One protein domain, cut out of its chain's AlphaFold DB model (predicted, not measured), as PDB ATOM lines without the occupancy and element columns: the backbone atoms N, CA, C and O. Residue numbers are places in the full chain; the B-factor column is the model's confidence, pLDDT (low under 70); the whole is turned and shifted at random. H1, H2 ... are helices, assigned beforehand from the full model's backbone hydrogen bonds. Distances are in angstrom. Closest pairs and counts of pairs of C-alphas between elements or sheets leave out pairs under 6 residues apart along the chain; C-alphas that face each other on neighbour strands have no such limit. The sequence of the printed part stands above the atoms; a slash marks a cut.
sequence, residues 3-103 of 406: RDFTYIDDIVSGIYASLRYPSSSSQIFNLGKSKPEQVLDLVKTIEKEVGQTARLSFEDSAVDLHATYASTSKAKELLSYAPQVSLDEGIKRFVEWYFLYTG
ATOM      1  N   ARG A   3     225.841 139.420 169.733       91.62
ATOM      2  CA  ARG A   3     225.340 139.669 168.373       91.62
ATOM      3  C   ARG A   3     226.316 140.531 167.588       91.62
ATOM      4  O   ARG A   3     226.992 141.390 168.146       91.62
ATOM      5  N   ASP A   4     226.370 140.294 166.288       93.00
ATOM      6  CA  ASP A   4     227.210 141.035 165.348       93.00
ATOM      7  C   ASP A   4     226.519 142.319 164.884       93.00
ATOM      8  O   ASP A   4     225.870 142.370 163.837       93.00
ATOM      9  N   PHE A   5     226.612 143.362 165.708       94.38
ATOM     10  CA  PHE A   5     226.056 144.667 165.369       94.38
ATOM     11  C   PHE A   5     226.915 145.353 164.312       94.38
ATOM     12  O   PHE A   5     228.104 145.608 164.512       94.38
ATOM     13  N   THR A   6     226.282 145.692 163.194       94.44
ATOM     14  CA  THR A   6     226.916 146.384 162.073       94.44
ATOM     15  C   THR A   6     226.101 147.623 161.756       94.44
ATOM     16  O   THR A   6     224.879 147.535 161.635       94.44
ATOM     17  N   TYR A   7     226.758 148.776 161.652       95.00
ATOM     18  CA  TYR A   7     226.063 150.008 161.302       95.00
ATOM     19  C   TYR A   7     225.637 149.982 159.829       95.00
ATOM     20  O   TYR A   7     226.297 149.366 158.988       95.00
ATOM     21  N   ILE A   8     224.525 150.643 159.507       92.12
ATOM     22  CA  ILE A   8     223.913 150.570 158.175       92.12
ATOM     23  C   ILE A   8     224.853 151.056 157.058       92.12
ATOM     24  O   ILE A   8     224.906 150.413 156.013       92.12
ATOM     25  N   ASP A   9     225.653 152.104 157.287       87.81
ATOM     26  CA  ASP A   9     226.582 152.644 156.276       87.81
ATOM     27  C   ASP A   9     227.649 151.624 155.850       87.81
ATOM     28  O   ASP A   9     228.018 151.548 154.674       87.81
ATOM     29  N   ASP A  10     228.113 150.796 156.792       93.38
ATOM     30  CA  ASP A  10     229.040 149.708 156.493       93.38
ATOM     31  C   ASP A  10     228.347 148.671 155.596       93.38
ATOM     32  O   ASP A  10     228.894 148.266 154.575       93.38
ATOM     33  N   ILE A  11     227.110 148.273 155.911       95.75
ATOM     34  CA  ILE A  11     226.344 147.345 155.062       95.75
ATOM     35  C   ILE A  11     226.121 147.926 153.658       95.75
ATOM     36  O   ILE A  11     226.347 147.225 152.670       95.75
ATOM     37  N   VAL A  12     225.741 149.202 153.549       90.62
ATOM     38  CA  VAL A  12     225.533 149.888 152.263       90.62
ATOM     39  C   VAL A  12     226.815 149.897 151.433       90.62
ATOM     40  O   VAL A  12     226.772 149.603 150.238       90.62
ATOM     41  N   SER A  13     227.963 150.147 152.064       86.19
ATOM     42  CA  SER A  13     229.272 150.104 151.412       86.19
ATOM     43  C   SER A  13     229.607 148.701 150.888       86.19
ATOM     44  O   SER A  13     230.086 148.560 149.762       86.19
ATOM     45  N   GLY A  14     229.285 147.644 151.646       92.56
ATOM     46  CA  GLY A  14     229.422 146.254 151.196       92.56
ATOM     47  C   GLY A  14     228.517 145.908 150.007       92.56
ATOM     48  O   GLY A  14     228.977 145.309 149.034       92.56
ATOM     49  N   ILE A  15     227.249 146.337 150.039       92.50
ATOM     50  CA  ILE A  15     226.306 146.170 148.920       92.50
ATOM     51  C   ILE A  15     226.839 146.890 147.681       92.50
ATOM     52  O   ILE A  15     226.928 146.299 146.605       92.50
ATOM     53  N   TYR A  16     227.251 148.146 147.824       88.19
ATOM     54  CA  TYR A  16     227.760 148.948 146.722       88.19
ATOM     55  C   TYR A  16     229.025 148.358 146.088       88.19
ATOM     56  O   TYR A  16     229.142 148.318 144.862       88.19
ATOM     57  N   ALA A  17     229.944 147.837 146.905       88.69
ATOM     58  CA  ALA A  17     231.116 147.120 146.418       88.69
ATOM     59  C   ALA A  17     230.723 145.838 145.664       88.69
ATOM     60  O   ALA A  17     231.270 145.562 144.597       88.69
ATOM     61  N   SER A  18     229.724 145.096 146.157       91.19
ATOM     62  CA  SER A  18     229.237 143.880 145.492       91.19
ATOM     63  C   SER A  18     228.629 144.149 144.109       91.19
ATOM     64  O   SER A  18     228.863 143.374 143.186       91.19
ATOM     65  N   LEU A  19     227.932 145.278 143.929       89.44
ATOM     66  CA  LEU A  19     227.354 145.688 142.641       89.44
ATOM     67  C   LEU A  19     228.416 145.995 141.578       89.44
ATOM     68  O   LEU A  19     228.140 145.922 140.383       89.44
ATOM     69  N   ARG A  20     229.624 146.364 142.007       87.06
ATOM     70  CA  ARG A  20     230.751 146.715 141.132       87.06
ATOM     71  C   ARG A  20     231.727 145.576 140.913       87.06
ATOM     72  O   ARG A  20     232.661 145.732 140.131       87.06
ATOM     73  N   TYR A  21     231.540 144.461 141.608       88.81
ATOM     74  CA  TYR A  21     232.435 143.328 141.511       88.81
ATOM     75  C   TYR A  21     232.239 142.619 140.164       88.81
ATOM     76  O   TYR A  21     231.158 142.078 139.910       88.81
ATOM     77  N   PRO A  22     233.255 142.607 139.283       85.12
ATOM     78  CA  PRO A  22     233.130 141.986 137.976       85.12
ATOM     79  C   PRO A  22     233.158 140.465 138.143       85.12
ATOM     80  O   PRO A  22     234.205 139.867 138.380       85.12
ATOM     81  N   SER A  23     231.998 139.828 138.018       80.62
ATOM     82  CA  SER A  23     231.866 138.374 138.089       80.62
ATOM     83  C   SER A  23     231.047 137.858 136.915       80.62
ATOM     84  O   SER A  23     229.999 138.408 136.587       80.62
ATOM     85  N   SER A  24     231.506 136.769 136.301       71.12
ATOM     86  CA  SER A  24     230.765 136.053 135.257       71.12
ATOM     87  C   SER A  24     229.613 135.203 135.814       71.12
ATOM     88  O   SER A  24     228.817 134.669 135.047       71.12
ATOM     89  N   SER A  25     229.514 135.072 137.142       82.44
ATOM     90  CA  SER A  25     228.489 134.298 137.848       82.44
ATOM     91  C   SER A  25     227.981 135.008 139.103       82.44
ATOM     92  O   SER A  25     228.681 135.835 139.694       82.44
ATOM     93  N   SER A  26     226.770 134.664 139.545       87.06
ATOM     94  CA  SER A  26     226.210 135.163 140.804       87.06
ATOM     95  C   SER A  26     227.076 134.740 141.991       87.06
ATOM     96  O   SER A  26     227.411 133.566 142.146       87.06
ATOM     97  N   GLN A  27     227.418 135.697 142.851       91.56
ATOM     98  CA  GLN A  27     228.221 135.473 144.050       91.56
ATOM     99  C   GLN A  27     227.396 135.752 145.305       91.56
ATOM    100  O   GLN A  27     226.615 136.697 145.350       91.56
ATOM    101  N   ILE A  28     227.612 134.943 146.343       93.88
ATOM    102  CA  ILE A  28     227.067 135.179 147.684       93.88
ATOM    103  C   ILE A  28     228.171 135.791 148.547       93.88
ATOM    104  O   ILE A  28     229.287 135.255 148.587       93.88
ATOM    105  N   PHE A  29     227.847 136.886 149.232       94.81
ATOM    106  CA  PHE A  29     228.716 137.580 150.178       94.81
ATOM    107  C   PHE A  29     227.971 137.791 151.493       94.81
ATOM    108  O   PHE A  29     226.859 138.311 151.498       94.81
ATOM    109  N   ASN A  30     228.602 137.421 152.603       96.38
ATOM    110  CA  ASN A  30     228.124 137.802 153.924       96.38
ATOM    111  C   ASN A  30     228.692 139.177 154.270       96.38
ATOM    112  O   ASN A  30     229.900 139.394 154.141       96.38
ATOM    113  N   LEU A  31     227.825 140.070 154.733       95.94
ATOM    114  CA  LEU A  31     228.184 141.391 155.234       95.94
ATOM    115  C   LEU A  31     227.852 141.454 156.723       95.94
ATOM    116  O   LEU A  31     226.861 140.880 157.171       95.94
ATOM    117  N   GLY A  32     228.705 142.125 157.480       94.88
ATOM    118  CA  GLY A  32     228.631 142.213 158.930       94.88
ATOM    119  C   GLY A  32     229.951 142.721 159.494       94.88
ATOM    120  O   GLY A  32     230.924 142.884 158.759       94.88
ATOM    121  N   LYS A  33     230.013 142.959 160.798       93.06
ATOM    122  CA  LYS A  33     231.234 143.404 161.470       93.06
ATOM    123  C   LYS A  33     232.173 142.244 161.794       93.06
ATOM    124  O   LYS A  33     233.363 142.466 162.018       93.06
ATOM    125  N   SER A  34     231.659 141.008 161.782       91.31
ATOM    126  CA  SER A  34     232.381 139.785 162.152       91.31
ATOM    127  C   SER A  34     232.948 139.815 163.570       91.31
ATOM    128  O   SER A  34     233.862 139.052 163.891       91.31
ATOM    129  N   LYS A  35     232.413 140.687 164.429       90.19
ATOM    130  CA  LYS A  35     232.856 140.861 165.809       90.19
ATOM    131  C   LYS A  35     231.613 140.932 166.698       90.19
ATOM    132  O   LYS A  35     231.046 142.012 166.847       90.19
ATOM    133  N   PRO A  36     231.164 139.798 167.264       91.69
ATOM    134  CA  PRO A  36     229.996 139.792 168.129       91.69
ATOM    135  C   PRO A  36     230.274 140.598 169.405       91.69
ATOM    136  O   PRO A  36     231.289 140.391 170.066       91.69
ATOM    137  N   GLU A  37     229.351 141.485 169.759       92.81
ATOM    138  CA  GLU A  37     229.373 142.291 170.983       92.81
ATOM    139  C   GLU A  37     228.260 141.808 171.929       92.81
ATOM    140  O   GLU A  37     227.249 141.239 171.494       92.81
ATOM    141  N   GLN A  38     228.421 142.014 173.238       93.00
ATOM    142  CA  GLN A  38     227.393 141.616 174.199       93.00
ATOM    143  C   GLN A  38     226.176 142.537 174.098       93.00
ATOM    144  O   GLN A  38     226.296 143.757 174.024       93.00
ATOM    145  N   VAL A  39     224.977 141.961 174.196       91.62
ATOM    146  CA  VAL A  39     223.735 142.755 174.171       91.62
ATOM    147  C   VAL A  39     223.636 143.703 175.368       91.62
ATOM    148  O   VAL A  39     223.097 144.796 175.248       91.62
ATOM    149  N   LEU A  40     224.210 143.335 176.515       92.75
ATOM    150  CA  LEU A  40     224.282 144.242 177.663       92.75
ATOM    151  C   LEU A  40     225.200 145.443 177.420       92.75
ATOM    152  O   LEU A  40     224.955 146.499 177.993       92.75
ATOM    153  N   ASP A  41     226.227 145.304 176.582       93.19
ATOM    154  CA  ASP A  41     227.098 146.430 176.245       93.19
ATOM    155  C   ASP A  41     226.384 147.382 175.279       93.19
ATOM    156  O   ASP A  41     226.406 148.586 175.505       93.19
ATOM    157  N   LEU A  42     225.613 146.853 174.316       94.50
ATOM    158  CA  LEU A  42     224.672 147.649 173.515       94.50
ATOM    159  C   LEU A  42     223.726 148.471 174.410       94.50
ATOM    160  O   LEU A  42     223.591 149.677 174.214       94.50
ATOM    161  N   VAL A  43     223.075 147.826 175.386       95.00
ATOM    162  CA  VAL A  43     222.137 148.493 176.305       95.00
ATOM    163  C   VAL A  43     222.830 149.619 177.070       95.00
ATOM    164  O   VAL A  43     222.331 150.738 177.057       95.00
ATOM    165  N   LYS A  44     223.997 149.362 177.671       95.50
ATOM    166  CA  LYS A  44     224.757 150.384 178.413       95.50
ATOM    167  C   LYS A  44     225.148 151.569 177.535       95.50
ATOM    168  O   LYS A  44     225.081 152.712 177.985       95.50
ATOM    169  N   THR A  45     225.553 151.316 176.291       95.75
ATOM    170  CA  THR A  45     225.867 152.388 175.342       95.75
ATOM    171  C   THR A  45     224.614 153.215 175.039       95.75
ATOM    172  O   THR A  45     224.683 154.439 175.077       95.75
ATOM    173  N   ILE A  46     223.446 152.590 174.839       96.00
ATOM    174  CA  ILE A  46     222.177 153.322 174.658       96.00
ATOM    175  C   ILE A  46     221.841 154.158 175.903       96.00
ATOM    176  O   ILE A  46     221.523 155.337 175.771       96.00
ATOM    177  N   GLU A  47     221.937 153.588 177.109       95.62
ATOM    178  CA  GLU A  47     221.663 154.299 178.368       95.62
ATOM    179  C   GLU A  47     222.540 155.543 178.528       95.62
ATOM    180  O   GLU A  47     222.052 156.609 178.912       95.62
ATOM    181  N   LYS A  48     223.830 155.416 178.196       95.06
ATOM    182  CA  LYS A  48     224.800 156.512 178.222       95.06
ATOM    183  C   LYS A  48     224.407 157.637 177.262       95.06
ATOM    184  O   LYS A  48     224.402 158.793 177.674       95.06
ATOM    185  N   GLU A  49     224.077 157.314 176.012       93.12
ATOM    186  CA  GLU A  49     223.753 158.323 174.991       93.12
ATOM    187  C   GLU A  49     222.367 158.967 175.215       93.12
ATOM    188  O   GLU A  49     222.163 160.154 174.948       93.12
ATOM    189  N   VAL A  50     221.405 158.216 175.762       91.06
ATOM    190  CA  VAL A  50     220.073 158.728 176.141       91.06
ATOM    191  C   VAL A  50     220.118 159.511 177.461       91.06
ATOM    192  O   VAL A  50     219.306 160.417 177.671       91.06
ATOM    193  N   GLY A  51     221.060 159.187 178.351       91.62
ATOM    194  CA  GLY A  51     221.149 159.735 179.705       91.62
ATOM    195  C   GLY A  51     220.091 159.170 180.660       91.62
ATOM    196  O   GLY A  51     219.709 159.842 181.617       91.62
ATOM    197  N   GLN A  52     219.575 157.967 180.387       92.12
ATOM    198  CA  GLN A  52     218.560 157.294 181.203       92.12
ATOM    199  C   GLN A  52     218.882 155.808 181.345       92.12
ATOM    200  O   GLN A  52     219.281 155.165 180.381       92.12
ATOM    201  N   THR A  53     218.655 155.257 182.536       95.06
ATOM    202  CA  THR A  53     218.817 153.824 182.810       95.06
ATOM    203  C   THR A  53     217.578 153.049 182.364       95.06
ATOM    204  O   THR A  53     216.446 153.411 182.700       95.06
ATOM    205  N   ALA A  54     217.785 151.965 181.628       93.88
ATOM    206  CA  ALA A  54     216.746 151.068 181.168       93.88
ATOM    207  C   ALA A  54     216.224 150.200 182.324       93.88
ATOM    208  O   ALA A  54     216.962 149.743 183.197       93.88
ATOM    209  N   ARG A  55     214.918 149.923 182.313       94.44
ATOM    210  CA  ARG A  55     214.319 148.916 183.198       94.44
ATOM    211  C   ARG A  55     214.433 147.561 182.518       94.44
ATOM    212  O   ARG A  55     213.697 147.287 181.574       94.44
ATOM    213  N   LEU A  56     215.375 146.743 182.972       92.19
ATOM    214  CA  LEU A  56     215.659 145.451 182.357       92.19
ATOM    215  C   LEU A  56     214.780 144.352 182.955       92.19
ATOM    216  O   LEU A  56     214.704 144.200 184.172       92.19
ATOM    217  N   SER A  57     214.152 143.577 182.075       90.75
ATOM    218  CA  SER A  57     213.535 142.289 182.389       90.75
ATOM    219  C   SER A  57     214.248 141.227 181.562       90.75
ATOM    220  O   SER A  57     214.449 141.419 180.363       90.75
ATOM    221  N   PHE A  58     214.665 140.142 182.205       87.50
ATOM    222  CA  PHE A  58     215.379 139.048 181.556       87.50
ATOM    223  C   PHE A  58     214.433 137.863 181.402       87.50
ATOM    224  O   PHE A  58     213.870 137.392 182.388       87.50
ATOM    225  N   GLU A  59     214.277 137.391 180.170       83.62
ATOM    226  CA  GLU A  59     213.496 136.202 179.836       83.62
ATOM    227  C   GLU A  59     214.401 135.190 179.134       83.62
ATOM    228  O   GLU A  59     215.209 135.554 178.273       83.62
ATOM    229  N   ASP A  60     214.270 133.917 179.502       77.44
ATOM    230  CA  ASP A  60     215.008 132.838 178.854       77.44
ATOM    231  C   ASP A  60     214.378 132.521 177.494       77.44
ATOM    232  O   ASP A  60     213.227 132.097 177.400       77.44
ATOM    233  N   SER A  61     215.150 132.692 176.422       70.25
ATOM    234  CA  SER A  61     214.748 132.255 175.085       70.25
ATOM    235  C   SER A  61     215.370 130.897 174.778       70.25
ATOM    236  O   SER A  61     216.570 130.795 174.531       70.25
ATOM    237  N   ALA A  62     214.547 129.847 174.751       71.56
ATOM    238  CA  ALA A  62     214.982 128.484 174.426       71.56
ATOM    239  C   ALA A  62     215.419 128.304 172.955       71.56
ATOM    240  O   ALA A  62     215.972 127.265 172.600       71.56
ATOM    241  N   VAL A  63     215.149 129.292 172.093       76.56
ATOM    242  CA  VAL A  63     215.351 129.212 170.635       76.56
ATOM    243  C   VAL A  63     216.555 130.041 170.174       76.56
ATOM    244  O   VAL A  63     216.997 129.904 169.036       76.56
ATOM    245  N   ASP A  64     217.106 130.902 171.034       78.06
ATOM    246  CA  ASP A  64     218.104 131.876 170.607       78.06
ATOM    247  C   ASP A  64     219.549 131.397 170.820       78.06
ATOM    248  O   ASP A  64     219.931 130.907 171.884       78.06
ATOM    249  N   LEU A  65     220.387 131.560 169.795       82.44
ATOM    250  CA  LEU A  65     221.783 131.134 169.836       82.44
ATOM    251  C   LEU A  65     222.606 132.053 170.753       82.44
ATOM    252  O   LEU A  65     222.456 133.283 170.749       82.44
ATOM    253  N   HIS A  66     223.551 131.466 171.497       83.12
ATOM    254  CA  HIS A  66     224.407 132.212 172.424       83.12
ATOM    255  C   HIS A  66     225.228 133.312 171.736       83.12
ATOM    256  O   HIS A  66     225.372 134.396 172.308       83.12
ATOM    257  N   ALA A  67     225.724 133.060 170.522       86.38
ATOM    258  CA  ALA A  67     226.433 134.032 169.697       86.38
ATOM    259  C   ALA A  67     226.189 133.766 168.206       86.38
ATOM    260  O   ALA A  67     226.252 132.621 167.763       86.38
ATOM    261  N   THR A  68     225.941 134.825 167.436       87.81
ATOM    262  CA  THR A  68     225.795 134.771 165.974       87.81
ATOM    263  C   THR A  68     226.549 135.933 165.343       87.81
ATOM    264  O   THR A  68     226.468 137.065 165.825       87.81
ATOM    265  N   TYR A  69     227.322 135.645 164.293       91.31
ATOM    266  CA  TYR A  69     228.106 136.644 163.569       91.31
ATOM    267  C   TYR A  69     228.409 136.206 162.139       91.31
ATOM    268  O   TYR A  69     228.465 135.012 161.833       91.31
ATOM    269  N   ALA A  70     228.589 137.183 161.253       91.94
ATOM    270  CA  ALA A  70     228.881 136.935 159.852       91.94
ATOM    271  C   ALA A  70     230.360 136.580 159.668       91.94
ATOM    272  O   ALA A  70     231.236 137.254 160.205       91.94
ATOM    273  N   SER A  71     230.667 135.569 158.853       94.94
ATOM    274  CA  SER A  71     232.027 135.385 158.329       94.94
ATOM    275  C   SER A  71     232.201 136.233 157.070       94.94
ATOM    276  O   SER A  71     231.602 135.924 156.039       94.94
ATOM    277  N   THR A  72     233.001 137.300 157.148       95.81
ATOM    278  CA  THR A  72     233.179 138.283 156.060       95.81
ATOM    279  C   THR A  72     234.449 138.077 155.240       95.81
ATOM    280  O   THR A  72     234.744 138.892 154.368       95.81
ATOM    281  N   SER A  73     235.191 136.981 155.449       96.81
ATOM    282  CA  SER A  73     236.485 136.734 154.788       96.81
ATOM    283  C   SER A  73     236.420 136.906 153.269       96.81
ATOM    284  O   SER A  73     237.237 137.621 152.698       96.81
ATOM    285  N   LYS A  74     235.387 136.344 152.626       96.12
ATOM    286  CA  LYS A  74     235.175 136.463 151.177       96.12
ATOM    287  C   LYS A  74     234.895 137.903 150.733       96.12
ATOM    288  O   LYS A  74     235.402 138.337 149.704       96.12
ATOM    289  N   ALA A  75     234.079 138.642 151.486       96.38
ATOM    290  CA  ALA A  75     233.773 140.038 151.176       96.38
ATOM    291  C   ALA A  75     235.014 140.924 151.364       96.38
ATOM    292  O   ALA A  75     235.286 141.794 150.542       96.38
ATOM    293  N   LYS A  76     235.813 140.670 152.403       96.25
ATOM    294  CA  LYS A  76     237.074 141.376 152.635       96.25
ATOM    295  C   LYS A  76     238.071 141.152 151.498       96.25
ATOM    296  O   LYS A  76     238.665 142.109 151.022       96.25
ATOM    297  N   GLU A  77     238.233 139.908 151.059       96.06
ATOM    298  CA  GLU A  77     239.177 139.541 150.001       96.06
ATOM    299  C   GLU A  77     238.756 140.076 148.627       96.06
ATOM    300  O   GLU A  77     239.560 140.684 147.928       96.06
ATOM    301  N   LEU A  78     237.490 139.878 148.247       95.19
ATOM    302  CA  LEU A  78     237.032 140.143 146.880       95.19
ATOM    303  C   LEU A  78     236.431 141.538 146.689       95.19
ATOM    304  O   LEU A  78     236.493 142.085 145.591       95.19
ATOM    305  N   LEU A  79     235.843 142.120 147.738       94.94
ATOM    306  CA  LEU A  79     235.177 143.427 147.679       94.94
ATOM    307  C   LEU A  79     235.965 144.527 148.395       94.94
ATOM    308  O   LEU A  79     235.510 145.667 148.429       94.94
ATOM    309  N   SER A  80     237.111 144.198 149.009       95.19
ATOM    310  CA  SER A  80     237.802 145.090 149.956       95.19
ATOM    311  C   SER A  80     236.877 145.587 151.078       95.19
ATOM    312  O   SER A  80     237.032 146.696 151.586       95.19
ATOM    313  N   TYR A  81     235.884 144.774 151.460       95.94
ATOM    314  CA  TYR A  81     234.908 145.139 152.479       95.94
ATOM    315  C   TYR A  81     235.561 145.208 153.865       95.94
ATOM    316  O   TYR A  81     236.099 144.215 154.361       95.94
ATOM    317  N   ALA A  82     235.496 146.383 154.491       93.88
ATOM    318  CA  ALA A  82     236.057 146.638 155.811       93.88
ATOM    319  C   ALA A  82     235.120 147.569 156.607       93.88
ATOM    320  O   ALA A  82     235.194 148.782 156.413       93.88
ATOM    321  N   PRO A  83     234.249 147.037 157.482       93.31
ATOM    322  CA  PRO A  83     233.357 147.855 158.303       93.31
ATOM    323  C   PRO A  83     234.164 148.736 159.267       93.31
ATOM    324  O   PRO A  83     235.086 148.245 159.923       93.31
ATOM    325  N   GLN A  84     233.838 150.027 159.341       92.75
ATOM    326  CA  GLN A  84     234.620 151.031 160.078       92.75
ATOM    327  C   GLN A  84     233.911 151.556 161.333       92.75
ATOM    328  O   GLN A  84     234.568 152.093 162.226       92.75
ATOM    329  N   VAL A  85     232.587 151.416 161.437       93.62
ATOM    330  CA  VAL A  85     231.827 152.067 162.510       93.62
ATOM    331  C   VAL A  85     231.888 151.237 163.801       93.62
ATOM    332  O   VAL A  85     231.544 150.047 163.850       93.62
ATOM    333  N   SER A  86     232.353 151.856 164.892       93.81
ATOM    334  CA  SER A  86     232.370 151.230 166.222       93.81
ATOM    335  C   SER A  86     230.944 151.075 166.780       93.81
ATOM    336  O   SER A  86     230.009 151.688 166.275       93.81
ATOM    337  N   LEU A  87     230.751 150.230 167.805       92.38
ATOM    338  CA  LEU A  87     229.427 150.100 168.435       92.38
ATOM    339  C   LEU A  87     228.998 151.434 169.062       92.38
ATOM    340  O   LEU A  87     227.887 151.891 168.817       92.38
ATOM    341  N   ASP A  88     229.905 152.076 169.802       94.38
ATOM    342  CA  ASP A  88     229.651 153.359 170.460       94.38
ATOM    343  C   ASP A  88     229.279 154.460 169.465       94.38
ATOM    344  O   ASP A  88     228.284 155.155 169.656       94.38
ATOM    345  N   GLU A  89     230.027 154.573 168.364       93.69
ATOM    346  CA  GLU A  89     229.741 155.561 167.321       93.69
ATOM    347  C   GLU A  89     228.411 155.263 166.614       93.69
ATOM    348  O   GLU A  89     227.599 156.164 166.409       93.69
ATOM    349  N   GLY A  90     228.152 153.996 166.277       93.50
ATOM    350  CA  GLY A  90     226.903 153.593 165.633       93.50
ATOM    351  C   GLY A  90     225.677 153.873 166.505       93.50
ATOM    352  O   GLY A  90     224.657 154.339 165.998       93.50
ATOM    353  N   ILE A  91     225.778 153.644 167.819       95.62
ATOM    354  CA  ILE A  91     224.685 153.907 168.761       95.62
ATOM    355  C   ILE A  91     224.480 155.392 168.998       95.62
ATOM    356  O   ILE A  91     223.333 155.834 169.005       95.62
ATOM    357  N   LYS A  92     225.555 156.175 169.114       92.31
ATOM    358  CA  LYS A  92     225.450 157.632 169.184       92.31
ATOM    359  C   LYS A  92     224.671 158.188 167.986       92.31
ATOM    360  O   LYS A  92     223.660 158.863 168.177       92.31
ATOM    361  N   ARG A  93     225.068 157.818 166.760       88.81
ATOM    362  CA  ARG A  93     224.366 158.223 165.525       88.81
ATOM    363  C   ARG A  93     222.912 157.756 165.502       88.81
ATOM    364  O   ARG A  93     222.029 158.511 165.101       88.81
ATOM    365  N   PHE A  94     222.648 156.526 165.946       90.81
ATOM    366  CA  PHE A  94     221.295 155.978 166.015       90.81
ATOM    367  C   PHE A  94     220.397 156.755 166.987       90.81
ATOM    368  O   PHE A  94     219.273 157.097 166.632       90.81
ATOM    369  N   VAL A  95     220.883 157.060 168.192       90.88
ATOM    370  CA  VAL A  95     220.132 157.816 169.204       90.88
ATOM    371  C   VAL A  95     219.862 159.247 168.727       90.88
ATOM    372  O   VAL A  95     218.744 159.742 168.874       90.88
ATOM    373  N   GLU A  96     220.850 159.900 168.106       84.94
ATOM    374  CA  GLU A  96     220.680 161.221 167.486       84.94
ATOM    375  C   GLU A  96     219.609 161.195 166.385       84.94
ATOM    376  O   GLU A  96     218.673 161.999 166.414       84.94
ATOM    377  N   TRP A  97     219.693 160.233 165.460       84.38
ATOM    378  CA  TRP A  97     218.678 160.029 164.425       84.38
ATOM    379  C   TRP A  97     217.291 159.778 165.028       84.38
ATOM    380  O   TRP A  97     216.317 160.388 164.589       84.38
ATOM    381  N   TYR A  98     217.196 158.934 166.057       84.94
ATOM    382  CA  TYR A  98     215.930 158.578 166.688       84.94
ATOM    383  C   TYR A  98     215.239 159.801 167.297       84.94
ATOM    384  O   TYR A  98     214.058 160.020 167.042       84.94
ATOM    385  N   PHE A  99     215.966 160.647 168.033       81.94
ATOM    386  CA  PHE A  99     215.390 161.861 168.618       81.94
ATOM    387  C   PHE A  99     214.968 162.904 167.576       81.94
ATOM    388  O   PHE A  99     213.986 163.621 167.801       81.94
ATOM    389  N   LEU A 100     215.685 163.007 166.449       73.44
ATOM    390  CA  LEU A 100     215.255 163.832 165.315       73.44
ATOM    391  C   LEU A 100     213.980 163.266 164.688       73.44
ATOM    392  O   LEU A 100     213.033 164.009 164.436       73.44
ATOM    393  N   TYR A 101     213.935 161.949 164.493       72.19
ATOM    394  CA  TYR A 101     212.795 161.248 163.919       72.19
ATOM    395  C   TYR A 101     211.548 161.352 164.813       72.19
ATOM    396  O   TYR A 101     210.467 161.674 164.335       72.19
ATOM    397  N   THR A 102     211.645 161.181 166.130       70.06
ATOM    398  CA  THR A 102     210.487 161.384 167.027       70.06
ATOM    399  C   THR A 102     210.144 162.867 167.220       70.06
ATOM    400  O   THR A 102     209.050 163.213 167.687       70.06
ATOM    401  N   GLY A 103     211.046 163.765 166.807       68.44
ATOM    402  CA  GLY A 103     210.974 165.210 166.992       68.44
ATOM    403  C   GLY A 103     210.949 165.615 168.461       68.44
ATOM    404  O   GLY A 103     210.231 166.548 168.823       68.44
TER     405      GLY A 103
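AT A GLANCE: This is residues 3 to 103 of the 406 residues of the protein "Nad-dependent epimerase dehydratase" of Nannochloropsis gaditana (UniProt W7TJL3). Two small pairs of helices lie toward opposite ends of a long, flat, loosely built model: H2 and H4 packed together toward one end, H1 and H3 toward the other, with mostly extended stretches of chain running between them. H1 lies along the length and H2 across it, while residues 57 to 64, part of the long link from H2 to H3, stick out at one side. The printed part has 101 residues with four named helices, in the order H1, H2, H3, H4, and no named strand. The class is all helix, although under half of the residues, 48 of 101, are in named elements. The whole is loose, with a radius of gyration of the C-alphas of 16.5 A, and it spans 52 by 37 by 19 A.

HOW THE PARTS SIT: Begin with the longest helix by residues, H4, residues 87 to 102, and then find H2, residues 39 to 50. These two touch, and their closest C-alphas, those of Glu 49 and Lys 92, are 6.1 A apart. Their lines stand at a steep tilt of 52 degrees and they run the same way. Now look for H1, residues 8 to 20, and H3, residues 73 to 79. They touch, H1 with residues 14 to 18 alone, and the closest C-alphas, those of Ala 17 and Leu 79, are 5.6 A apart. They run the same way at a steep tilt of 59 degrees. H1 is apart from both H2 and H4, and H3 is apart from both as well. In H1, H2, H3 and H4, every O i to N i+4 pair is within hydrogen-bond range.

IN THESE COORDINATES: Find C-alpha 87 at (229.427, 150.100, 168.435); from there H4 runs 22.1 A to C-alpha 102 at (210.487, 161.384, 167.027). H2 runs 16.5 A from Val 39 to Val 50. For H1, go to C-alpha 8 at (223.913, 150.570, 158.175) and read on 18.8 A to Arg 20. H3, the seven residues Ser 73 to Leu 79, measures 9.9 A from first to last C-alpha.

THE WHOLE: Look at Ser 24 and Arg 55 for the two C-alphas farthest apart, 52.3 A. The links from H1 to H2, with 18 residues, and from H2 to H3, with 22, are long; the link from H3 to H4, with 7, is short but not tight. Residues 57 to 64 stand free, and without them the body spans 52 by 33 by 17 A. The printed part has no cut. The mean pLDDT of the printed part is 89.9, and one residue, Gly 103, is under 70.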